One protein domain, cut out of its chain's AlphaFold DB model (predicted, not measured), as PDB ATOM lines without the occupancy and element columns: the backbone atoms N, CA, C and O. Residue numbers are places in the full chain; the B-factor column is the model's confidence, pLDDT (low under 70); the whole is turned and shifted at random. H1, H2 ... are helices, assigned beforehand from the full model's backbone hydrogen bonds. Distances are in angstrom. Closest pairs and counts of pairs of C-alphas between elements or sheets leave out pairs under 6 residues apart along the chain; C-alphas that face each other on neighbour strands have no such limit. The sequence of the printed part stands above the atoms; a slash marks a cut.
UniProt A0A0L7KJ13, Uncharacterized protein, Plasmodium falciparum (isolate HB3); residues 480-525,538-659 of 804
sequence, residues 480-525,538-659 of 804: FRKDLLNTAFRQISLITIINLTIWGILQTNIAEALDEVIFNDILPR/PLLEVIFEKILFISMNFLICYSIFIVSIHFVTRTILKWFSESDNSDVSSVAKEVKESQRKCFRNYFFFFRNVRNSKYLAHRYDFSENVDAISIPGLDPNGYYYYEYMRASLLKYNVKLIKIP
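AT A GLANCE: This is residues 480 to 525 and 538 to 659 of the 804 residues of an uncharacterized protein of Plasmodium falciparum (isolate HB3) (UniProt A0A0L7KJ13). The domain has the outline of a T: a long, thin stem built along H3, with H5 set across one end of it as the bar. H1 and H6 run along the same stem, H1 beside the part towards H2 and H6 beside the part towards H5, with the first residues of H1 side by side with H6. H4 folds back with H5 as a hairpin, H2 lies across the other end of the stem, and residues 630 to 636 stick out as a loop. The printed part has 168 residues with six named helices, H1 to H6 in chain order, and no named strand; the class is all helix. It is extended, with a radius of gyration of the C-alphas of 26.7 A, and flat, spanning 85 by 51 by 23 A.

HOW THE PARTS SIT: H3, residues 539 to 580, is the hub and touches four helices. H1, residues 480 to 507, touches it at a shallow tilt of 12 degrees, opposite ways; their closest C-alphas, of Asn 499 and Leu 548, are 6.3 A apart. H6, residues 640 to 656, touches residues 562 to 580 of H3 at a shallow tilt of 5 degrees, opposite ways, closest at the C-alphas of Leu 573 and Arg 645, 6.7 A. H1 touches H6 with residues 480 to 488 alone, the same way at 9 degrees, a shallow tilt; the closest C-alphas, of Leu 484 and Val 653, are 5.2 A apart. H1, H3 and H6 form an up and down bundle, each running against the one before it. H2, residues 510 to 519, touches residues 539 to 541 of H3 at a steep tilt of 68 degrees, only just short of perpendicular; the C-alphas of Asp 515 and Leu 540 are closest, at 6.0 A. H5, residues 602 to 628, is about perpendicular to H3, at 78 degrees, and touches it closest at the C-alphas of Ser 579 and Asn 611, 5.4 A. H4, residues 584 to 596, forms a helical hairpin with H5, closest at the C-alphas of Ser 594 and Phe 605, 6.0 A. H3 and H4 are apart. In all six helices every O i to N i+4 pair is within hydrogen-bond range.

IN THESE COORDINATES: H3 runs 60.7 A from C-alpha 539 at (45.089, 4.730, 19.468) to C-alpha 580 at (11.029, 5.478, -30.801). H1 measures 40.3 A, H5 39.5 A and H6 24.5 A, ending at C-alpha 656 (28.679, 9.775, -10.347).

THE WHOLE: The C-alphas of Arg 525 and Ser 585 are the two farthest apart, at 85.8 A. Residues 526 to 537 are not printed, and 14.3 A separates C-alphas 525 and 538 across the cut. The link from H5 to H6, 11 residues, is long. Mean pLDDT of the printed part is 72.0; stretches under 70 include residues 508 to 525, 593 to 608 and 625 to 638.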
ATOM      1  N   PHE A 480      29.871  12.226 -24.629       68.19
ATOM      2  CA  PHE A 480      29.272  12.040 -23.300       68.19
ATOM      3  C   PHE A 480      29.627  10.709 -22.623       68.19
ATOM      4  O   PHE A 480      29.728  10.638 -21.399       68.19
ATOM      5  N   ARG A 481      29.813   9.630 -23.396       71.94
ATOM      6  CA  ARG A 481      30.217   8.330 -22.832       71.94
ATOM      7  C   ARG A 481      31.681   8.334 -22.411       71.94
ATOM      8  O   ARG A 481      32.016   7.694 -21.416       71.94
ATOM      9  N   LYS A 482      32.528   9.066 -23.140       76.31
ATOM     10  CA  LYS A 482      33.932   9.281 -22.772       76.31
ATOM     11  C   LYS A 482      34.025  10.098 -21.484       76.31
ATOM     12  O   LYS A 482      34.726   9.685 -20.567       76.31
ATOM     13  N   ASP A 483      33.237  11.165 -21.362       75.12
ATOM     14  CA  ASP A 483      33.199  11.993 -20.150       75.12
ATOM     15  C   ASP A 483      32.712  11.216 -18.918       75.12
ATOM     16  O   ASP A 483      33.268  11.362 -17.827       75.12
ATOM     17  N   LEU A 484      31.710  10.347 -19.091       75.06
ATOM     18  CA  LEU A 484      31.220   9.458 -18.033       75.06
ATOM     19  C   LEU A 484      32.310   8.495 -17.548       75.06
ATOM     20  O   LEU A 484      32.516   8.362 -16.342       75.06
ATOM     21  N   LEU A 485      33.019   7.855 -18.482       78.19
ATOM     22  CA  LEU A 485      34.098   6.918 -18.175       78.19
ATOM     23  C   LEU A 485      35.276   7.628 -17.485       78.19
ATOM     24  O   LEU A 485      35.745   7.165 -16.449       78.19
ATOM     25  N   ASN A 486      35.694   8.785 -18.005       79.88
ATOM     26  CA  ASN A 486      36.763   9.596 -17.418       79.88
ATOM     27  C   ASN A 486      36.411  10.059 -16.001       79.88
ATOM     28  O   ASN A 486      37.245  10.002 -15.100       79.88
ATOM     29  N   THR A 487      35.165  10.485 -15.780       79.06
ATOM     30  CA  THR A 487      34.702  10.902 -14.451       79.06
ATOM     31  C   THR A 487      34.692   9.722 -13.481       79.06
ATOM     32  O   THR A 487      35.170   9.867 -12.359       79.06
ATOM     33  N   ALA A 488      34.212   8.547 -13.905       80.69
ATOM     34  CA  ALA A 488      34.228   7.338 -13.084       80.69
ATOM     35  C   ALA A 488      35.659   6.928 -12.693       80.69
ATOM     36  O   ALA A 488      35.930   6.740 -11.506       80.69
ATOM     37  N   PHE A 489      36.588   6.876 -13.654       81.19
ATOM     38  CA  PHE A 489      37.993   6.566 -13.375       81.19
ATOM     39  C   PHE A 489      38.649   7.591 -12.456       81.19
ATOM     40  O   PHE A 489      39.367   7.200 -11.542       81.19
ATOM     41  N   ARG A 490      38.365   8.886 -12.637       81.44
ATOM     42  CA  ARG A 490      38.904   9.935 -11.762       81.44
ATOM     43  C   ARG A 490      38.453   9.759 -10.313       81.44
ATOM     44  O   ARG A 490      39.257   9.945  -9.409       81.44
ATOM     45  N   GLN A 491      37.187   9.406 -10.090       82.50
ATOM     46  CA  GLN A 491      36.656   9.194  -8.739       82.50
ATOM     47  C   GLN A 491      37.207   7.913  -8.104       82.50
ATOM     48  O   GLN A 491      37.637   7.949  -6.958       82.50
ATOM     49  N   ILE A 492      37.261   6.806  -8.854       84.62
ATOM     50  CA  ILE A 492      37.862   5.550  -8.375       84.62
ATOM     51  C   ILE A 492      39.340   5.770  -8.033       84.62
ATOM     52  O   ILE A 492      39.773   5.407  -6.948       84.62
ATOM     53  N   SER A 493      40.097   6.422  -8.919       80.25
ATOM     54  CA  SER A 493      41.512   6.727  -8.696       80.25
ATOM     55  C   SER A 493      41.724   7.599  -7.462       80.25
ATOM     56  O   SER A 493      42.618   7.301  -6.680       80.25
ATOM     57  N   LEU A 494      40.892   8.624  -7.249       80.88
ATOM     58  CA  LEU A 494      40.971   9.475  -6.062       80.88
ATOM     59  C   LEU A 494      40.767   8.663  -4.776       80.88
ATOM     60  O   LEU A 494      41.564   8.793  -3.851       80.88
ATOM     61  N   ILE A 495      39.753   7.793  -4.728       81.06
ATOM     62  CA  ILE A 495      39.495   6.931  -3.562       81.06
ATOM     63  C   ILE A 495      40.661   5.961  -3.341       81.06
ATOM     64  O   ILE A 495      41.117   5.788  -2.214       81.06
ATOM     65  N   THR A 496      41.188   5.358  -4.409       81.88
ATOM     66  CA  THR A 496      42.332   4.443  -4.321       81.88
ATOM     67  C   THR A 496      43.599   5.148  -3.838       81.88
ATOM     68  O   THR A 496      44.325   4.574  -3.034       81.88
ATOM     69  N   ILE A 497      43.861   6.383  -4.281       79.75
ATOM     70  CA  ILE A 497      44.993   7.184  -3.791       79.75
ATOM     71  C   ILE A 497      44.831   7.452  -2.294       79.75
ATOM     72  O   ILE A 497      45.777   7.225  -1.550       79.75
ATOM     73  N   ILE A 498      43.634   7.844  -1.840       80.00
ATOM     74  CA  ILE A 498      43.347   8.035  -0.408       80.00
ATOM     75  C   ILE A 498      43.598   6.735   0.375       80.00
ATOM     76  O   ILE A 498      44.278   6.751   1.402       80.00
ATOM     77  N   ASN A 499      43.125   5.596  -0.134       81.44
ATOM     78  CA  ASN A 499      43.341   4.292   0.495       81.44
ATOM     79  C   ASN A 499      44.824   3.924   0.580       81.44
ATOM     80  O   ASN A 499      45.279   3.479   1.629       81.44
ATOM     81  N   LEU A 500      45.582   4.142  -0.496       81.94
ATOM     82  CA  LEU A 500      47.027   3.912  -0.526       81.94
ATOM     83  C   LEU A 500      47.766   4.834   0.442       81.94
ATOM     84  O   LEU A 500      48.691   4.378   1.106       81.94
ATOM     85  N   THR A 501      47.356   6.100   0.565       75.88
ATOM     86  CA  THR A 501      47.968   7.019   1.533       75.88
ATOM     87  C   THR A 501      47.690   6.599   2.971       75.88
ATOM     88  O   THR A 501      48.615   6.593   3.773       75.88
ATOM     89  N   ILE A 502      46.460   6.181   3.297       77.94
ATOM     90  CA  ILE A 502      46.117   5.708   4.648       77.94
ATOM     91  C   ILE A 502      46.882   4.421   4.967       77.94
ATOM     92  O   ILE A 502      47.453   4.292   6.044       77.94
ATOM     93  N   TRP A 503      46.939   3.489   4.015       78.94
ATOM     94  CA  TRP A 503      47.696   2.249   4.167       78.94
ATOM     95  C   TRP A 503      49.205   2.499   4.320       78.94
ATOM     96  O   TRP A 503      49.840   1.896   5.178       78.94
ATOM     97  N   GLY A 504      49.773   3.434   3.555       73.06
ATOM     98  CA  GLY A 504      51.174   3.836   3.689       73.06
ATOM     99  C   GLY A 504      51.482   4.497   5.038       73.06
ATOM    100  O   GLY A 504      52.545   4.254   5.602       73.06
ATOM    101  N   ILE A 505      50.547   5.279   5.587       71.62
ATOM    102  CA  ILE A 505      50.664   5.839   6.945       71.62
ATOM    103  C   ILE A 505      50.629   4.722   7.996       71.62
ATOM    104  O   ILE A 505      51.412   4.775   8.934       71.62
ATOM    105  N   LEU A 506      49.781   3.701   7.817       70.00
ATOM    106  CA  LEU A 506      49.688   2.555   8.729       70.00
ATOM    107  C   LEU A 506      50.967   1.699   8.727       70.00
ATOM    108  O   LEU A 506      51.383   1.202   9.762       70.00
ATOM    109  N   GLN A 507      51.602   1.523   7.565       71.81
ATOM    110  CA  GLN A 507      52.798   0.684   7.436       71.81
ATOM    111  C   GLN A 507      54.104   1.403   7.817       71.81
ATOM    112  O   GLN A 507      55.166   0.784   7.869       71.81
ATOM    113  N   THR A 508      54.050   2.713   8.053       69.56
ATOM    114  CA  THR A 508      55.210   3.513   8.457       69.56
ATOM    115  C   THR A 508      55.087   3.911   9.924       69.56
ATOM    116  O   THR A 508      53.989   4.140  10.421       69.56
ATOM    117  N   ASN A 509      56.214   4.138  10.608       64.31
ATOM    118  CA  ASN A 509      56.231   4.673  11.985       64.31
ATOM    119  C   ASN A 509      55.691   6.121  12.078       64.31
ATOM    120  O   ASN A 509      55.776   6.771  13.116       64.31
ATOM    121  N   ILE A 510      55.146   6.658  10.980       61.91
ATOM    122  CA  ILE A 510      54.483   7.958  10.920       61.91
ATOM    123  C   ILE A 510      53.241   7.951  11.815       61.91
ATOM    124  O   ILE A 510      52.971   8.964  12.451       61.91
ATOM    125  N   ALA A 511      52.515   6.830  11.913       59.12
ATOM    126  CA  ALA A 511      51.374   6.711  12.821       59.12
ATOM    127  C   ALA A 511      51.791   6.881  14.294       59.12
ATOM    128  O   ALA A 511      51.155   7.651  15.007       59.12
ATOM    129  N   GLU A 512      52.893   6.252  14.718       59.47
ATOM    130  CA  GLU A 512      53.459   6.403  16.068       59.47
ATOM    131  C   GLU A 512      53.956   7.834  16.324       59.47
ATOM    132  O   GLU A 512      53.659   8.419  17.364       59.47
ATOM    133  N   ALA A 513      54.645   8.436  15.348       60.56
ATOM    134  CA  ALA A 513      55.130   9.813  15.450       60.56
ATOM    135  C   ALA A 513      53.982  10.841  15.513       60.56
ATOM    136  O   ALA A 513      54.070  11.835  16.233       60.56
ATOM    137  N   LEU A 514      52.884  10.618  14.782       60.88
ATOM    138  CA  LEU A 514      51.681  11.449  14.881       60.88
ATOM    139  C   LEU A 514      50.950  11.247  16.211       60.88
ATOM    140  O   LEU A 514      50.395  12.216  16.727       60.88
ATOM    141  N   ASP A 515      50.954  10.034  16.765       61.88
ATOM    142  CA  ASP A 515      50.372   9.747  18.081       61.88
ATOM    143  C   ASP A 515      51.132  10.514  19.179       61.88
ATOM    144  O   ASP A 515      50.515  11.160  20.027       61.88
ATOM    145  N   GLU A 516      52.468  10.558  19.095       60.59
ATOM    146  CA  GLU A 516      53.327  11.343  19.993       60.59
ATOM    147  C   GLU A 516      53.083  12.857  19.851       60.59
ATOM    148  O   GLU A 516      52.992  13.569  20.847       60.59
ATOM    149  N   VAL A 517      52.891  13.371  18.631       64.56
ATOM    150  CA  VAL A 517      52.623  14.805  18.400       64.56
ATOM    151  C   VAL A 517      51.214  15.222  18.841       64.56
ATOM    152  O   VAL A 517      51.047  16.319  19.377       64.56
ATOM    153  N   ILE A 518      50.196  14.387  18.613       61.16
ATOM    154  CA  ILE A 518      48.783  14.736  18.853       61.16
ATOM    155  C   ILE A 518      48.353  14.441  20.296       61.16
ATOM    156  O   ILE A 518      47.564  15.204  20.857       61.16
ATOM    157  N   PHE A 519      48.853  13.363  20.907       59.31
ATOM    158  CA  PHE A 519      48.430  12.907  22.237       59.31
ATOM    159  C   PHE A 519      49.507  13.042  23.320       59.31
ATOM    160  O   PHE A 519      49.374  12.440  24.389       59.31
ATOM    161  N   ASN A 520      50.522  13.880  23.091       55.06
ATOM    162  CA  ASN A 520      51.590  14.169  24.057       55.06
ATOM    163  C   ASN A 520      51.067  14.579  25.454       55.06
ATOM    164  O   ASN A 520      51.729  14.323  26.457       55.06
ATOM    165  N   ASP A 521      49.863  15.161  25.527       50.47
ATOM    166  CA  ASP A 521      49.220  15.605  26.774       50.47
ATOM    167  C   ASP A 521      48.297  14.555  27.430       50.47
ATOM    168  O   ASP A 521      47.898  14.723  28.583       50.47
ATOM    169  N   ILE A 522      47.924  13.481  26.720       53.62
ATOM    170  CA  ILE A 522      46.911  12.502  27.174       53.62
ATOM    171  C   ILE A 522      47.540  11.139  27.511       53.62
ATOM    172  O   ILE A 522      47.017  10.425  28.369       53.62
ATOM    173  N   LEU A 523      48.674  10.772  26.898       47.31
ATOM    174  CA  LEU A 523      49.405   9.559  27.272       47.31
ATOM    175  C   LEU A 523      50.381   9.835  28.433       47.31
ATOM    176  O   LEU A 523      51.274  10.671  28.297       47.31
ATOM    177  N   PRO A 524      50.281   9.129  29.578       41.06
ATOM    178  CA  PRO A 524      51.216   9.327  30.677       41.06
ATOM    179  C   PRO A 524      52.644   8.946  30.256       41.06
ATOM    180  O   PRO A 524      52.891   7.849  29.756       41.06
ATOM    181  N   ARG A 525      53.598   9.839  30.550       42.75
ATOM    182  CA  ARG A 525      55.059   9.736  30.328       42.75
ATOM    183  C   ARG A 525      55.761   8.525  30.977       42.75
ATOM    184  O   ARG A 525      56.989   8.459  30.984       42.75
ATOM    185  N   PRO A 538      48.795   1.709  19.334       59.53
ATOM    186  CA  PRO A 538      48.578   3.149  19.398       59.53
ATOM    187  C   PRO A 538      47.157   3.497  18.943       59.53
ATOM    188  O   PRO A 538      46.632   2.958  17.967       59.53
ATOM    189  N   LEU A 539      46.505   4.407  19.673       62.81
ATOM    190  CA  LEU A 539      45.089   4.730  19.468       62.81
ATOM    191  C   LEU A 539      44.844   5.204  18.027       62.81
ATOM    192  O   LEU A 539      43.807   4.902  17.428       62.81
ATOM    193  N   LEU A 540      45.817   5.920  17.464       64.25
ATOM    194  CA  LEU A 540      45.772   6.418  16.100       64.25
ATOM    195  C   LEU A 540      45.908   5.308  15.044       64.25
ATOM    196  O   LEU A 540      45.251   5.400  14.010       64.25
ATOM    197  N   GLU A 541      46.671   4.245  15.305       67.31
ATOM    198  CA  GLU A 541      46.772   3.083  14.407       67.31
ATOM    199  C   GLU A 541      45.430   2.353  14.314       67.31
ATOM    200  O   GLU A 541      44.919   2.144  13.213       67.31
ATOM    201  N   VAL A 542      44.771   2.116  15.455       67.31
ATOM    202  CA  VAL A 542      43.419   1.529  15.501       67.31
ATOM    203  C   VAL A 542      42.398   2.408  14.763       67.31
ATOM    204  O   VAL A 542      41.486   1.909  14.097       67.31
ATOM    205  N   ILE A 543      42.519   3.736  14.859       69.00
ATOM    206  CA  ILE A 543      41.656   4.672  14.123       69.00
ATOM    207  C   ILE A 543      41.940   4.604  12.617       69.00
ATOM    208  O   ILE A 543      40.993   4.519  11.830       69.00
ATOM    209  N   PHE A 544      43.207   4.609  12.196       69.81
ATOM    210  CA  PHE A 544      43.577   4.519  10.783       69.81
ATOM    211  C   PHE A 544      43.191   3.178  10.161       69.81
ATOM    212  O   PHE A 544      42.694   3.175   9.035       69.81
ATOM    213  N   GLU A 545      43.323   2.066  10.882       73.38
ATOM    214  CA  GLU A 545      42.873   0.750  10.425       73.38
ATOM    215  C   GLU A 545      41.354   0.740  10.188       73.38
ATOM    216  O   GLU A 545      40.873   0.313   9.132       73.38
ATOM    217  N   LYS A 546      40.579   1.312  11.120       71.69
ATOM    218  CA  LYS A 546      39.120   1.445  10.978       71.69
ATOM    219  C   LYS A 546      38.735   2.346   9.808       71.69
ATOM    220  O   LYS A 546      37.828   2.005   9.046       71.69
ATOM    221  N   ILE A 547      39.421   3.475   9.627       75.56
ATOM    222  CA  ILE A 547      39.193   4.377   8.488       75.56
ATOM    223  C   ILE A 547      39.555   3.674   7.174       75.56
ATOM    224  O   ILE A 547      38.798   3.775   6.207       75.56
ATOM    225  N   LEU A 548      40.660   2.924   7.132       76.69
ATOM    226  CA  LEU A 548      41.069   2.149   5.963       76.69
ATOM    227  C   LEU A 548      40.013   1.102   5.606       76.69
ATOM    228  O   LEU A 548      39.619   1.003   4.444       76.69
ATOM    229  N   PHE A 549      39.497   0.372   6.597       75.25
ATOM    230  CA  PHE A 549      38.431  -0.605   6.394       75.25
ATOM    231  C   PHE A 549      37.155   0.049   5.844       75.25
ATOM    232  O   PHE A 549      36.589  -0.424   4.854       75.25
ATOM    233  N   ILE A 550      36.720   1.171   6.424       77.31
ATOM    234  CA  ILE A 550      35.561   1.935   5.935       77.31
ATOM    235  C   ILE A 550      35.798   2.418   4.498       77.31
ATOM    236  O   ILE A 550      34.913   2.303   3.648       77.31
ATOM    237  N   SER A 551      36.995   2.915   4.198       79.25
ATOM    238  CA  SER A 551      37.334   3.477   2.891       79.25
ATOM    239  C   SER A 551      37.506   2.405   1.798       79.25
ATOM    240  O   SER A 551      37.138   2.619   0.638       79.25
ATOM    241  N   MET A 552      37.959   1.200   2.151       79.19
ATOM    242  CA  MET A 552      37.947   0.039   1.251       79.19
ATOM    243  C   MET A 552      36.519  -0.435   0.955       79.19
ATOM    244  O   MET A 552      36.176  -0.669  -0.206       79.19
ATOM    245  N   ASN A 553      35.651  -0.501   1.969       78.94
ATOM    246  CA  ASN A 553      34.230  -0.795   1.757       78.94
ATOM    247  C   ASN A 553      33.554   0.284   0.901       78.94
ATOM    248  O   ASN A 553      32.775  -0.038   0.002       78.94
ATOM    249  N   PHE A 554      33.911   1.556   1.100       81.19
ATOM    250  CA  PHE A 554      33.452   2.652   0.250       81.19
ATOM    251  C   PHE A 554      33.864   2.459  -1.209       81.19
ATOM    252  O   PHE A 554      33.013   2.581  -2.089       81.19
ATOM    253  N   LEU A 555      35.112   2.069  -1.484       82.88
ATOM    254  CA  LEU A 555      35.574   1.773  -2.844       82.88
ATOM    255  C   LEU A 555      34.757   0.649  -3.507       82.88
ATOM    256  O   LEU A 555      34.369   0.776  -4.674       82.88
ATOM    257  N   ILE A 556      34.461  -0.427  -2.773       80.75
ATOM    258  CA  ILE A 556      33.675  -1.565  -3.277       80.75
ATOM    259  C   ILE A 556      32.232  -1.135  -3.562       80.75
ATOM    260  O   ILE A 556      31.745  -1.303  -4.686       80.75
ATOM    261  N   CYS A 557      31.553  -0.531  -2.583       80.81
ATOM    262  CA  CYS A 557      30.173  -0.068  -2.729       80.81
ATOM    263  C   CYS A 557      30.034   0.976  -3.846       80.81
ATOM    264  O   CYS A 557      29.093   0.917  -4.641       80.81
ATOM    265  N   TYR A 558      30.990   1.896  -3.958       83.00
ATOM    266  CA  TYR A 558      31.015   2.915  -5.002       83.00
ATOM    267  C   TYR A 558      31.256   2.318  -6.399       83.00
ATOM    268  O   TYR A 558      30.606   2.713  -7.371       83.00
ATOM    269  N   SER A 559      32.115   1.303  -6.511       80.44
ATOM    270  CA  SER A 559      32.317   0.569  -7.767       80.44
ATOM    271  C   SER A 559      31.041  -0.159  -8.205       80.44
ATOM    272  O   SER A 559      30.636  -0.061  -9.367       80.44
ATOM    273  N   ILE A 560      30.349  -0.819  -7.269       81.25
ATOM    274  CA  ILE A 560      29.046  -1.460  -7.520       81.25
ATOM    275  C   ILE A 560      28.004  -0.420  -7.958       81.25
ATOM    276  O   ILE A 560      27.232  -0.670  -8.891       81.25
ATOM    277  N   PHE A 561      27.999   0.762  -7.341       82.00
ATOM    278  CA  PHE A 561      27.106   1.863  -7.702       82.00
ATOM    279  C   PHE A 561      27.327   2.352  -9.143       82.00
ATOM    280  O   PHE A 561      26.362   2.457  -9.906       82.00
ATOM    281  N   ILE A 562      28.580   2.563  -9.564       81.94
ATOM    282  CA  ILE A 562      28.908   2.956 -10.949       81.94
ATOM    283  C   ILE A 562      28.433   1.897 -11.952       81.94
ATOM    284  O   ILE A 562      27.805   2.232 -12.963       81.94
ATOM    285  N   VAL A 563      28.703   0.618 -11.675       79.25
ATOM    286  CA  VAL A 563      28.275  -0.493 -12.543       79.25
ATOM    287  C   VAL A 563      26.747  -0.557 -12.634       79.25
ATOM    288  O   VAL A 563      26.195  -0.733 -13.724       79.25
ATOM    289  N   SER A 564      26.058  -0.335 -11.516       78.69
ATOM    290  CA  SER A 564      24.594  -0.313 -11.456       78.69
ATOM    291  C   SER A 564      24.011   0.822 -12.300       78.69
ATOM    292  O   SER A 564      23.131   0.573 -13.129       78.69
ATOM    293  N   ILE A 565      24.547   2.045 -12.180       81.12
ATOM    294  CA  ILE A 565      24.152   3.186 -13.025       81.12
ATOM    295  C   ILE A 565      24.375   2.865 -14.502       81.12
ATOM    296  O   ILE A 565      23.505   3.139 -15.333       81.12
ATOM    297  N   HIS A 566      25.521   2.272 -14.847       80.88
ATOM    298  CA  HIS A 566      25.825   1.914 -16.228       80.88
ATOM    299  C   HIS A 566      24.786   0.945 -16.803       80.88
ATOM    300  O   HIS A 566      24.285   1.159 -17.914       80.88
ATOM    301  N   PHE A 567      24.423  -0.091 -16.044       77.50
ATOM    302  CA  PHE A 567      23.432  -1.058 -16.492       77.50
ATOM    303  C   PHE A 567      22.043  -0.423 -16.638       77.50
ATOM    304  O   PHE A 567      21.424  -0.550 -17.696       77.50
ATOM    305  N   VAL A 568      21.580   0.323 -15.629       80.25
ATOM    306  CA  VAL A 568      20.282   1.020 -15.669       80.25
ATOM    307  C   VAL A 568      20.212   1.963 -16.871       80.25
ATOM    308  O   VAL A 568      19.246   1.936 -17.634       80.25
ATOM    309  N   THR A 569      21.274   2.731 -17.110       81.69
ATOM    310  CA  THR A 569      21.374   3.639 -18.262       81.69
ATOM    311  C   THR A 569      21.265   2.885 -19.579       81.69
ATOM    312  O   THR A 569      20.548   3.315 -20.481       81.69
ATOM    313  N   ARG A 570      21.952   1.747 -19.712       80.62
ATOM    314  CA  ARG A 570      21.888   0.927 -20.924       80.62
ATOM    315  C   ARG A 570      20.476   0.397 -21.172       80.62
ATOM    316  O   ARG A 570      20.022   0.432 -22.315       80.62
ATOM    317  N   THR A 571      19.790  -0.053 -20.125       78.81
ATOM    318  CA  THR A 571      18.401  -0.521 -20.207       78.81
ATOM    319  C   THR A 571      17.461   0.600 -20.637       78.81
ATOM    320  O   THR A 571      16.657   0.404 -21.546       78.81
ATOM    321  N   ILE A 572      17.603   1.797 -20.060       82.38
ATOM    322  CA  ILE A 572      16.795   2.968 -20.429       82.38
ATOM    323  C   ILE A 572      17.058   3.380 -21.883       82.38
ATOM    324  O   ILE A 572      16.109   3.617 -22.621       82.38
ATOM    325  N   LEU A 573      18.319   3.417 -22.325       83.06
ATOM    326  CA  LEU A 573      18.658   3.757 -23.712       83.06
ATOM    327  C   LEU A 573      18.104   2.741 -24.715       83.06
ATOM    328  O   LEU A 573      17.625   3.131 -25.780       83.06
ATOM    329  N   LYS A 574      18.144   1.447 -24.377       82.62
ATOM    330  CA  LYS A 574      17.525   0.404 -25.201       82.62
ATOM    331  C   LYS A 574      16.015   0.624 -25.299       82.62
ATOM    332  O   LYS A 574      15.471   0.617 -26.396       82.62
ATOM    333  N   TRP A 575      15.370   0.894 -24.166       84.19
ATOM    334  CA  TRP A 575      13.942   1.193 -24.116       84.19
ATOM    335  C   TRP A 575      13.569   2.452 -24.917       84.19
ATOM    336  O   TRP A 575      12.564   2.432 -25.624       84.19
ATOM    337  N   PHE A 576      14.375   3.518 -24.869       82.62
ATOM    338  CA  PHE A 576      14.166   4.704 -25.705       82.62
ATOM    339  C   PHE A 576      14.224   4.364 -27.196       82.62
ATOM    340  O   PHE A 576      13.349   4.786 -27.941       82.62
ATOM    341  N   SER A 577      15.202   3.561 -27.622       81.62
ATOM    342  CA  SER A 577      15.316   3.142 -29.023       81.62
ATOM    343  C   SER A 577      14.154   2.243 -29.468       81.62
ATOM    344  O   SER A 577      13.674   2.388 -30.586       81.62
ATOM    345  N   GLU A 578      13.684   1.331 -28.613       81.44
ATOM    346  CA  GLU A 578      12.521   0.478 -28.905       81.44
ATOM    347  C   GLU A 578      11.223   1.301 -28.980       81.44
ATOM    348  O   GLU A 578      10.417   1.113 -29.890       81.44
ATOM    349  N   SER A 579      11.041   2.251 -28.059       80.38
ATOM    350  CA  SER A 579       9.857   3.122 -28.014       80.38
ATOM    351  C   SER A 579       9.792   4.074 -29.203       80.38
ATOM    352  O   SER A 579       8.707   4.368 -29.690       80.38
ATOM    353  N   ASP A 580      10.944   4.547 -29.678       79.62
ATOM    354  CA  ASP A 580      11.029   5.478 -30.801       79.62
ATOM    355  C   ASP A 580      10.714   4.828 -32.159       79.62
ATOM    356  O   ASP A 580      10.178   5.488 -33.046       79.62
ATOM    357  N   ASN A 581      10.987   3.525 -32.283       78.81
ATOM    358  CA  ASN A 581      10.676   2.705 -33.457       78.81
ATOM    359  C   ASN A 581       9.273   2.066 -33.405       78.81
ATOM    360  O   ASN A 581       8.917   1.306 -34.302       78.81
ATOM    361  N   SER A 582       8.502   2.296 -32.338       77.88
ATOM    362  CA  SER A 582       7.177   1.690 -32.166       77.88
ATOM    363  C   SER A 582       6.107   2.449 -32.956       77.88
ATOM    364  O   SER A 582       6.045   3.678 -32.900       77.88
ATOM    365  N   ASP A 583       5.210   1.725 -33.630       76.00
ATOM    366  CA  ASP A 583       4.102   2.335 -34.371       76.00
ATOM    367  C   ASP A 583       3.101   3.038 -33.437       76.00
ATOM    368  O   ASP A 583       2.561   2.461 -32.491       76.00
ATOM    369  N   VAL A 584       2.789   4.301 -33.732       75.12
ATOM    370  CA  VAL A 584       1.912   5.144 -32.895       75.12
ATOM    371  C   VAL A 584       0.497   4.568 -32.794       75.12
ATOM    372  O   VAL A 584      -0.123   4.581 -31.728       75.12
ATOM    373  N   SER A 585      -0.014   4.037 -33.907       69.38
ATOM    374  CA  SER A 585      -1.369   3.497 -34.009       69.38
ATOM    375  C   SER A 585      -1.526   2.166 -33.268       69.38
ATOM    376  O   SER A 585      -2.575   1.938 -32.657       69.38
ATOM    377  N   SER A 586      -0.496   1.310 -33.261       74.00
ATOM    378  CA  SER A 586      -0.501   0.058 -32.497       74.00
ATOM    379  C   SER A 586      -0.419   0.350 -30.999       74.00
ATOM    380  O   SER A 586      -1.277  -0.110 -30.247       74.00
ATOM    381  N   VAL A 587       0.490   1.237 -30.576       75.38
ATOM    382  CA  VAL A 587       0.626   1.651 -29.170       75.38
ATOM    383  C   VAL A 587      -0.668   2.290 -28.651       75.38
ATOM    384  O   VAL A 587      -1.120   1.969 -27.551       75.38
ATOM    385  N   ALA A 588      -1.322   3.155 -29.433       70.19
ATOM    386  CA  ALA A 588      -2.573   3.787 -29.013       70.19
ATOM    387  C   ALA A 588      -3.749   2.795 -28.894       70.19
ATOM    388  O   ALA A 588      -4.569   2.930 -27.977       70.19
ATOM    389  N   LYS A 589      -3.835   1.793 -29.784       72.19
ATOM    390  CA  LYS A 589      -4.826   0.703 -29.693       72.19
ATOM    391  C   LYS A 589      -4.562  -0.181 -28.474       72.19
ATOM    392  O   LYS A 589      -5.478  -0.413 -27.687       72.19
ATOM    393  N   GLU A 590      -3.309  -0.562 -28.247       72.81
ATOM    394  CA  GLU A 590      -2.900  -1.371 -27.095       72.81
ATOM    395  C   GLU A 590      -3.163  -0.666 -25.755       72.81
ATOM    396  O   GLU A 590      -3.604  -1.297 -24.791       72.81
ATOM    397  N   VAL A 591      -2.966   0.655 -25.669       72.00
ATOM    398  CA  VAL A 591      -3.320   1.430 -24.465       72.00
ATOM    399  C   VAL A 591      -4.833   1.429 -24.228       72.00
ATOM    400  O   VAL A 591      -5.261   1.201 -23.097       72.00
ATOM    401  N   LYS A 592      -5.662   1.607 -25.266       70.19
ATOM    402  CA  LYS A 592      -7.132   1.533 -25.131       70.19
ATOM    403  C   LYS A 592      -7.611   0.142 -24.715       70.19
ATOM    404  O   LYS A 592      -8.518   0.022 -23.894       70.19
ATOM    405  N   GLU A 593      -7.010  -0.908 -25.261       68.19
ATOM    406  CA  GLU A 593      -7.338  -2.291 -24.906       68.19
ATOM    407  C   GLU A 593      -6.894  -2.645 -23.485       68.19
ATOM    408  O   GLU A 593      -7.619  -3.322 -22.752       68.19
ATOM    409  N   SER A 594      -5.734  -2.143 -23.066       62.88
ATOM    410  CA  SER A 594      -5.202  -2.370 -21.723       62.88
ATOM    411  C   SER A 594      -5.960  -1.595 -20.637       62.88
ATOM    412  O   SER A 594      -6.118  -2.113 -19.536       62.88
ATOM    413  N   GLN A 595      -6.536  -0.427 -20.953       65.12
ATOM    414  CA  GLN A 595      -7.479   0.274 -20.069       65.12
ATOM    415  C   GLN A 595      -8.795  -0.501 -19.875       65.12
ATOM    416  O   GLN A 595      -9.417  -0.399 -18.820       65.12
ATOM    417  N   ARG A 596      -9.219  -1.291 -20.872       62.75
ATOM    418  CA  ARG A 596     -10.448  -2.105 -20.810       62.75
ATOM    419  C   ARG A 596     -10.258  -3.426 -20.066       62.75
ATOM    420  O   ARG A 596     -11.201  -3.922 -19.458       62.75
ATOM    421  N   LYS A 597      -9.057  -4.008 -20.101       56.09
ATOM    422  CA  LYS A 597      -8.744  -5.271 -19.416       56.09
ATOM    423  C   LYS A 597      -8.083  -4.991 -18.070       56.09
ATOM    424  O   LYS A 597      -6.864  -5.058 -17.934       56.09
ATOM    425  N   CYS A 598      -8.907  -4.724 -17.062       49.91
ATOM    426  CA  CYS A 598      -8.463  -4.687 -15.674       49.91
ATOM    427  C   CYS A 598      -7.871  -6.070 -15.314       49.91
ATOM    428  O   CYS A 598      -8.549  -7.087 -15.420       49.91
ATOM    429  N   PHE A 599      -6.591  -6.115 -14.936       52.78
ATOM    430  CA  PHE A 599      -5.884  -7.235 -14.283       52.78
ATOM    431  C   PHE A 599      -5.219  -8.360 -15.092       52.78
ATOM    432  O   PHE A 599      -4.316  -8.983 -14.539       52.78
ATOM    433  N   ARG A 600      -5.527  -8.639 -16.367       51.53
ATOM    434  CA  ARG A 600      -4.959  -9.865 -16.990       51.53
ATOM    435  C   ARG A 600      -3.516  -9.744 -17.514       51.53
ATOM    436  O   ARG A 600      -2.916 -10.764 -17.814       51.53
ATOM    437  N   ASN A 601      -2.941  -8.539 -17.603       54.31
ATOM    438  CA  ASN A 601      -1.600  -8.330 -18.171       54.31
ATOM    439  C   ASN A 601      -0.883  -7.104 -17.563       54.31
ATOM    440  O   ASN A 601      -0.581  -6.131 -18.253       54.31
ATOM    441  N   TYR A 602      -0.596  -7.146 -16.257       56.44
ATOM    442  CA  TYR A 602       0.045  -6.035 -15.532       56.44
ATOM    443  C   TYR A 602       1.384  -5.620 -16.176       56.44
ATOM    444  O   TYR A 602       1.620  -4.444 -16.420       56.44
ATOM    445  N   PHE A 603       2.226  -6.580 -16.572       55.47
ATOM    446  CA  PHE A 603       3.531  -6.291 -17.184       55.47
ATOM    447  C   PHE A 603       3.429  -5.588 -18.552       55.47
ATOM    448  O   PHE A 603       4.119  -4.597 -18.798       55.47
ATOM    449  N   PHE A 604       2.525  -6.045 -19.425       55.91
ATOM    450  CA  PHE A 604       2.280  -5.390 -20.715       55.91
ATOM    451  C   PHE A 604       1.633  -4.012 -20.539       55.91
ATOM    452  O   PHE A 604       1.961  -3.093 -21.285       55.91
ATOM    453  N   PHE A 605       0.795  -3.830 -19.513       58.75
ATOM    454  CA  PHE A 605       0.220  -2.530 -19.169       58.75
ATOM    455  C   PHE A 605       1.310  -1.497 -18.843       58.75
ATOM    456  O   PHE A 605       1.333  -0.434 -19.460       58.75
ATOM    457  N   PHE A 606       2.276  -1.804 -17.964       63.66
ATOM    458  CA  PHE A 606       3.355  -0.848 -17.652       63.66
ATOM    459  C   PHE A 606       4.226  -0.522 -18.859       63.66
ATOM    460  O   PHE A 606       4.597   0.639 -19.038       63.66
ATOM    461  N   ARG A 607       4.551  -1.517 -19.691       67.56
ATOM    462  CA  ARG A 607       5.362  -1.295 -20.893       67.56
ATOM    463  C   ARG A 607       4.641  -0.388 -21.890       67.56
ATOM    464  O   ARG A 607       5.208   0.608 -22.330       67.56
ATOM    465  N   ASN A 608       3.379  -0.680 -22.178       68.69
ATOM    466  CA  ASN A 608       2.612   0.042 -23.192       68.69
ATOM    467  C   ASN A 608       2.248   1.457 -22.724       68.69
ATOM    468  O   ASN A 608       2.367   2.414 -23.488       68.69
ATOM    469  N   VAL A 609       1.917   1.624 -21.437       72.94
ATOM    470  CA  VAL A 609       1.718   2.946 -20.829       72.94
ATOM    471  C   VAL A 609       3.007   3.767 -20.897       72.94
ATOM    472  O   VAL A 609       2.963   4.922 -21.316       72.94
ATOM    473  N   ARG A 610       4.170   3.189 -20.569       75.75
ATOM    474  CA  ARG A 610       5.460   3.896 -20.669       75.75
ATOM    475  C   ARG A 610       5.786   4.322 -22.100       75.75
ATOM    476  O   ARG A 610       6.166   5.475 -22.297       75.75
ATOM    477  N   ASN A 611       5.601   3.443 -23.083       80.06
ATOM    478  CA  ASN A 611       5.846   3.767 -24.493       80.06
ATOM    479  C   ASN A 611       4.918   4.894 -24.970       80.06
ATOM    480  O   ASN A 611       5.366   5.833 -25.624       80.06
ATOM    481  N   SER A 612       3.643   4.855 -24.570       78.50
ATOM    482  CA  SER A 612       2.677   5.901 -24.921       78.50
ATOM    483  C   SER A 612       3.025   7.268 -24.323       78.50
ATOM    484  O   SER A 612       2.899   8.282 -25.006       78.50
ATOM    485  N   LYS A 613       3.537   7.304 -23.084       81.94
ATOM    486  CA  LYS A 613       4.040   8.536 -22.458       81.94
ATOM    487  C   LYS A 613       5.244   9.096 -23.213       81.94
ATOM    488  O   LYS A 613       5.258  10.278 -23.538       81.94
ATOM    489  N   TYR A 614       6.226   8.248 -23.530       82.88
ATOM    490  CA  TYR A 614       7.415   8.653 -24.288       82.88
ATOM    491  C   TYR A 614       7.038   9.298 -25.627       82.88
ATOM    492  O   TYR A 614       7.534  10.371 -25.967       82.88
ATOM    493  N   LEU A 615       6.110   8.671 -26.348       81.06
ATOM    494  CA  LEU A 615       5.641   9.148 -27.640       81.06
ATOM    495  C   LEU A 615       4.845  10.458 -27.527       81.06
ATOM    496  O   LEU A 615       5.000  11.344 -28.363       81.06
ATOM    497  N   ALA A 616       4.052  10.628 -26.464       79.88
ATOM    498  CA  ALA A 616       3.337  11.876 -26.206       79.88
ATOM    499  C   ALA A 616       4.303  13.048 -25.962       79.88
ATOM    500  O   ALA A 616       4.108  14.126 -26.521       79.88
ATOM    501  N   HIS A 617       5.376  12.821 -25.196       81.62
ATOM    502  CA  HIS A 617       6.427  13.821 -24.997       81.62
ATOM    503  C   HIS A 617       7.214  14.117 -26.274       81.62
ATOM    504  O   HIS A 617       7.594  15.264 -26.488       81.62
ATOM    505  N   ARG A 618       7.433  13.119 -27.140       81.94
ATOM    506  CA  ARG A 618       8.074  13.329 -28.445       81.94
ATOM    507  C   ARG A 618       7.280  14.307 -29.308       81.94
ATOM    508  O   ARG A 618       7.879  15.224 -29.853       81.94
ATOM    509  N   TYR A 619       5.962  14.120 -29.410       76.56
ATOM    510  CA  TYR A 619       5.095  15.015 -30.187       76.56
ATOM    511  C   TYR A 619       5.050  16.434 -29.611       76.56
ATOM    512  O   TYR A 619       5.109  17.410 -30.351       76.56
ATOM    513  N   ASP A 620       5.004  16.558 -28.284       75.25
ATOM    514  CA  ASP A 620       5.049  17.868 -27.628       75.25
ATOM    515  C   ASP A 620       6.410  18.564 -27.825       75.25
ATOM    516  O   ASP A 620       6.479  19.769 -28.050       75.25
ATOM    517  N   PHE A 621       7.508  17.802 -27.809       76.56
ATOM    518  CA  PHE A 621       8.841  18.323 -28.102       76.56
ATOM    519  C   PHE A 621       8.978  18.773 -29.558       76.56
ATOM    520  O   PHE A 621       9.476  19.873 -29.785       76.56
ATOM    521  N   SER A 622       8.522  17.972 -30.529       74.50
ATOM    522  CA  SER A 622       8.569  18.366 -31.943       74.50
ATOM    523  C   SER A 622       7.777  19.645 -32.187       74.50
ATOM    524  O   SER A 622       8.302  20.550 -32.810       74.50
ATOM    525  N   GLU A 623       6.587  19.788 -31.597       70.31
ATOM    526  CA  GLU A 623       5.792  21.019 -31.726       70.31
ATOM    527  C   GLU A 623       6.508  22.259 -31.189       70.31
ATOM    528  O   GLU A 623       6.465  23.318 -31.809       70.31
ATOM    529  N   ASN A 624       7.172  22.139 -30.037       70.12
ATOM    530  CA  ASN A 624       7.901  23.260 -29.449       70.12
ATOM    531  C   ASN A 624       9.168  23.601 -30.248       70.12
ATOM    532  O   ASN A 624       9.527  24.772 -30.332       70.12
ATOM    533  N   VAL A 625       9.846  22.608 -30.831       69.12
ATOM    534  CA  VAL A 625      11.016  22.835 -31.692       69.12
ATOM    535  C   VAL A 625      10.592  23.434 -33.029       69.12
ATOM    536  O   VAL A 625      11.184  24.424 -33.440       69.12
ATOM    537  N   ASP A 626       9.535  22.922 -33.655       62.53
ATOM    538  CA  ASP A 626       8.991  23.452 -34.910       62.53
ATOM    539  C   ASP A 626       8.496  24.899 -34.740       62.53
ATOM    540  O   ASP A 626       8.665  25.716 -35.640       62.53
ATOM    541  N   ALA A 627       7.957  25.253 -33.566       60.88
ATOM    542  CA  ALA A 627       7.545  26.623 -33.247       60.88
ATOM    543  C   ALA A 627       8.713  27.605 -33.023       60.88
ATOM    544  O   ALA A 627       8.511  28.816 -33.119       60.88
ATOM    545  N   ILE A 628       9.906  27.108 -32.680       61.28
ATOM    546  CA  ILE A 628      11.091  27.926 -32.356       61.28
ATOM    547  C   ILE A 628      12.104  27.932 -33.512       61.28
ATOM    548  O   ILE A 628      12.848  28.900 -33.663       61.28
ATOM    549  N   SER A 629      12.142  26.873 -34.324       58.03
ATOM    550  CA  SER A 629      13.114  26.720 -35.408       58.03
ATOM    551  C   SER A 629      12.813  27.645 -36.587       58.03
ATOM    552  O   SER A 629      11.678  27.748 -37.054       58.03
ATOM    553  N   ILE A 630      13.851  28.322 -37.084       55.62
ATOM    554  CA  ILE A 630      13.755  29.174 -38.276       55.62
ATOM    555  C   ILE A 630      14.107  28.302 -39.489       55.62
ATOM    556  O   ILE A 630      15.239  27.803 -39.566       55.62
ATOM    557  N   PRO A 631      13.189  28.099 -40.453       50.38
ATOM    558  CA  PRO A 631      13.447  27.226 -41.592       50.38
ATOM    559  C   PRO A 631      14.661  27.722 -42.391       50.38
ATOM    560  O   PRO A 631      14.672  28.843 -42.896       50.38
ATOM    561  N   GLY A 632      15.692  26.877 -42.494       53.38
ATOM    562  CA  GLY A 632      16.902  27.123 -43.289       53.38
ATOM    563  C   GLY A 632      18.161  27.527 -42.510       53.38
ATOM    564  O   GLY A 632      19.242  27.454 -43.092       53.38
ATOM    565  N   LEU A 633      18.061  27.902 -41.226       49.94
ATOM    566  CA  LEU A 633      19.230  28.226 -40.385       49.94
ATOM    567  C   LEU A 633      19.596  27.087 -39.420       49.94
ATOM    568  O   LEU A 633      20.775  26.848 -39.161       49.94
ATOM    569  N   ASP A 634      18.589  26.360 -38.931       46.78
ATOM    570  CA  ASP A 634      18.784  25.244 -38.011       46.78
ATOM    571  C   ASP A 634      18.972  23.925 -38.780       46.78
ATOM    572  O   ASP A 634      18.145  23.576 -39.631       46.78
ATOM    573  N   PRO A 635      20.045  23.160 -38.512       46.00
ATOM    574  CA  PRO A 635      20.254  21.873 -39.158       46.00
ATOM    575  C   PRO A 635      19.138  20.918 -38.725       46.00
ATOM    576  O   PRO A 635      19.063  20.579 -37.549       46.00
ATOM    577  N   ASN A 636      18.289  20.512 -39.678       43.69
ATOM    578  CA  ASN A 636      17.298  19.430 -39.604       43.69
ATOM    579  C   ASN A 636      16.968  18.959 -38.176       43.69
ATOM    580  O   ASN A 636      17.623  18.046 -37.681       43.69
ATOM    581  N   GLY A 637      15.958  19.587 -37.561       53.25
ATOM    582  CA  GLY A 637      15.195  19.141 -36.386       53.25
ATOM    583  C   GLY A 637      15.926  18.259 -35.370       53.25
ATOM    584  O   GLY A 637      16.151  17.071 -35.600       53.25
ATOM    585  N   TYR A 638      16.212  18.800 -34.182       60.44
ATOM    586  CA  TYR A 638      16.737  18.012 -33.067       60.44
ATOM    587  C   TYR A 638      15.895  16.752 -32.831       60.44
ATOM    588  O   TYR A 638      14.727  16.814 -32.450       60.44
ATOM    589  N   TYR A 639      16.506  15.585 -33.033       72.94
ATOM    590  CA  TYR A 639      15.829  14.312 -32.838       72.94
ATOM    591  C   TYR A 639      15.610  14.076 -31.334       72.94
ATOM    592  O   TYR A 639      16.573  13.997 -30.566       72.94
ATOM    593  N   TYR A 640      14.348  13.962 -30.902       80.25
ATOM    594  CA  TYR A 640      13.967  13.852 -29.483       80.25
ATOM    595  C   TYR A 640      14.727  12.742 -28.735       80.25
ATOM    596  O   TYR A 640      15.168  12.935 -27.601       80.25
ATOM    597  N   TYR A 641      14.958  11.600 -29.390       82.88
ATOM    598  CA  TYR A 641      15.754  10.510 -28.826       82.88
ATOM    599  C   TYR A 641      17.204  10.929 -28.519       82.88
ATOM    600  O   TYR A 641      17.709  10.615 -27.439       82.88
ATOM    601  N   GLU A 642      17.874  11.663 -29.415       80.06
ATOM    602  CA  GLU A 642      19.255  12.114 -29.186       80.06
ATOM    603  C   GLU A 642      19.320  13.159 -28.067       80.06
ATOM    604  O   GLU A 642      20.219  13.108 -27.223       80.06
ATOM    605  N   TYR A 643      18.319  14.040 -27.977       82.94
ATOM    606  CA  TYR A 643      18.184  14.976 -26.859       82.94
ATOM    607  C   TYR A 643      18.014  14.253 -25.509       82.94
ATOM    608  O   TYR A 643      18.727  14.551 -24.541       82.94
ATOM    609  N   MET A 644      17.116  13.267 -25.436       83.00
ATOM    610  CA  MET A 644      16.872  12.483 -24.220       83.00
ATOM    611  C   MET A 644      18.090  11.650 -23.820       83.00
ATOM    612  O   MET A 644      18.459  11.596 -22.644       83.00
ATOM    613  N   ARG A 645      18.762  11.042 -24.799       84.19
ATOM    614  CA  ARG A 645      20.013  10.307 -24.599       84.19
ATOM    615  C   ARG A 645      21.115  11.208 -24.049       84.19
ATOM    616  O   ARG A 645      21.767  10.825 -23.075       84.19
ATOM    617  N   ALA A 646      21.326  12.384 -24.638       82.00
ATOM    618  CA  ALA A 646      22.330  13.338 -24.172       82.00
ATOM    619  C   ALA A 646      22.017  13.831 -22.750       82.00
ATOM    620  O   ALA A 646      22.904  13.865 -21.894       82.00
ATOM    621  N   SER A 647      20.747  14.135 -22.471       82.88
ATOM    622  CA  SER A 647      20.284  14.578 -21.152       82.88
ATOM    623  C   SER A 647      20.494  13.512 -20.075       82.88
ATOM    624  O   SER A 647      21.033  13.815 -19.009       82.88
ATOM    625  N   LEU A 648      20.164  12.249 -20.374       84.69
ATOM    626  CA  LEU A 648      20.391  11.116 -19.475       84.69
ATOM    627  C   LEU A 648      21.883  10.930 -19.164       84.69
ATOM    628  O   LEU A 648      22.268  10.796 -18.003       84.69
ATOM    629  N   LEU A 649      22.742  10.954 -20.186       82.75
ATOM    630  CA  LEU A 649      24.185  10.795 -19.992       82.75
ATOM    631  C   LEU A 649      24.785  11.961 -19.199       82.75
ATOM    632  O   LEU A 649      25.565  11.728 -18.276       82.75
ATOM    633  N   LYS A 650      24.379  13.202 -19.492       84.31
ATOM    634  CA  LYS A 650      24.799  14.395 -18.742       84.31
ATOM    635  C   LYS A 650      24.379  14.320 -17.272       84.31
ATOM    636  O   LYS A 650      25.141  14.736 -16.398       84.31
ATOM    637  N   TYR A 651      23.194  13.784 -16.992       83.56
ATOM    638  CA  TYR A 651      22.733  13.555 -15.626       83.56
ATOM    639  C   TYR A 651      23.575  12.497 -14.905       83.56
ATOM    640  O   TYR A 651      24.037  12.741 -13.793       83.56
ATOM    641  N   ASN A 652      23.872  11.374 -15.560       83.19
ATOM    642  CA  ASN A 652      24.713  10.326 -14.980       83.19
ATOM    643  C   ASN A 652      26.122  10.819 -14.628       83.19
ATOM    644  O   ASN A 652      26.649  10.450 -13.581       83.19
ATOM    645  N   VAL A 653      26.720  11.690 -15.452       81.50
ATOM    646  CA  VAL A 653      28.017  12.320 -15.134       81.50
ATOM    647  C   VAL A 653      27.933  13.117 -13.829       81.50
ATOM    648  O   VAL A 653      28.834  13.032 -12.994       81.50
ATOM    649  N   LYS A 654      26.841  13.865 -13.622       81.06
ATOM    650  CA  LYS A 654      26.615  14.606 -12.372       81.06
ATOM    651  C   LYS A 654      26.387  13.673 -11.184       81.06
ATOM    652  O   LYS A 654      26.941  13.941 -10.128       81.06
ATOM    653  N   LEU A 655      25.626  12.593 -11.369       81.00
ATOM    654  CA  LEU A 655      25.290  11.627 -10.319       81.00
ATOM    655  C   LEU A 655      26.514  10.847  -9.815       81.00
ATOM    656  O   LEU A 655      26.621  10.601  -8.618       81.00
ATOM    657  N   ILE A 656      27.436  10.476 -10.712       81.12
ATOM    658  CA  ILE A 656      28.679   9.775 -10.347       81.12
ATOM    659  C   ILE A 656      29.646  10.713  -9.619       81.12
ATOM    660  O   ILE A 656      30.400  10.279  -8.759       81.12
ATOM    661  N   LYS A 657      29.658  12.010  -9.936       81.31
ATOM    662  CA  LYS A 657      30.563  12.944  -9.262       81.31
ATOM    663  C   LYS A 657      30.211  13.023  -7.773       81.31
ATOM    664  O   LYS A 657      29.099  13.415  -7.432       81.31
ATOM    665  N   ILE A 658      31.176  12.726  -6.901       73.75
ATOM    666  CA  ILE A 658      31.003  12.897  -5.456       73.75
ATOM    667  C   ILE A 658      30.739  14.387  -5.174       73.75
ATOM    668  O   ILE A 658      31.560  15.236  -5.541       73.75
ATOM    669  N   PRO A 659      29.584  14.741  -4.586       74.94
ATOM    670  CA  PRO A 659      29.281  16.124  -4.251       74.94
ATOM    671  C   PRO A 659      30.103  16.566  -3.033       74.94
ATOM    672  O   PRO A 659      29.912  16.061  -1.929       74.94
TER     673      PRO A 659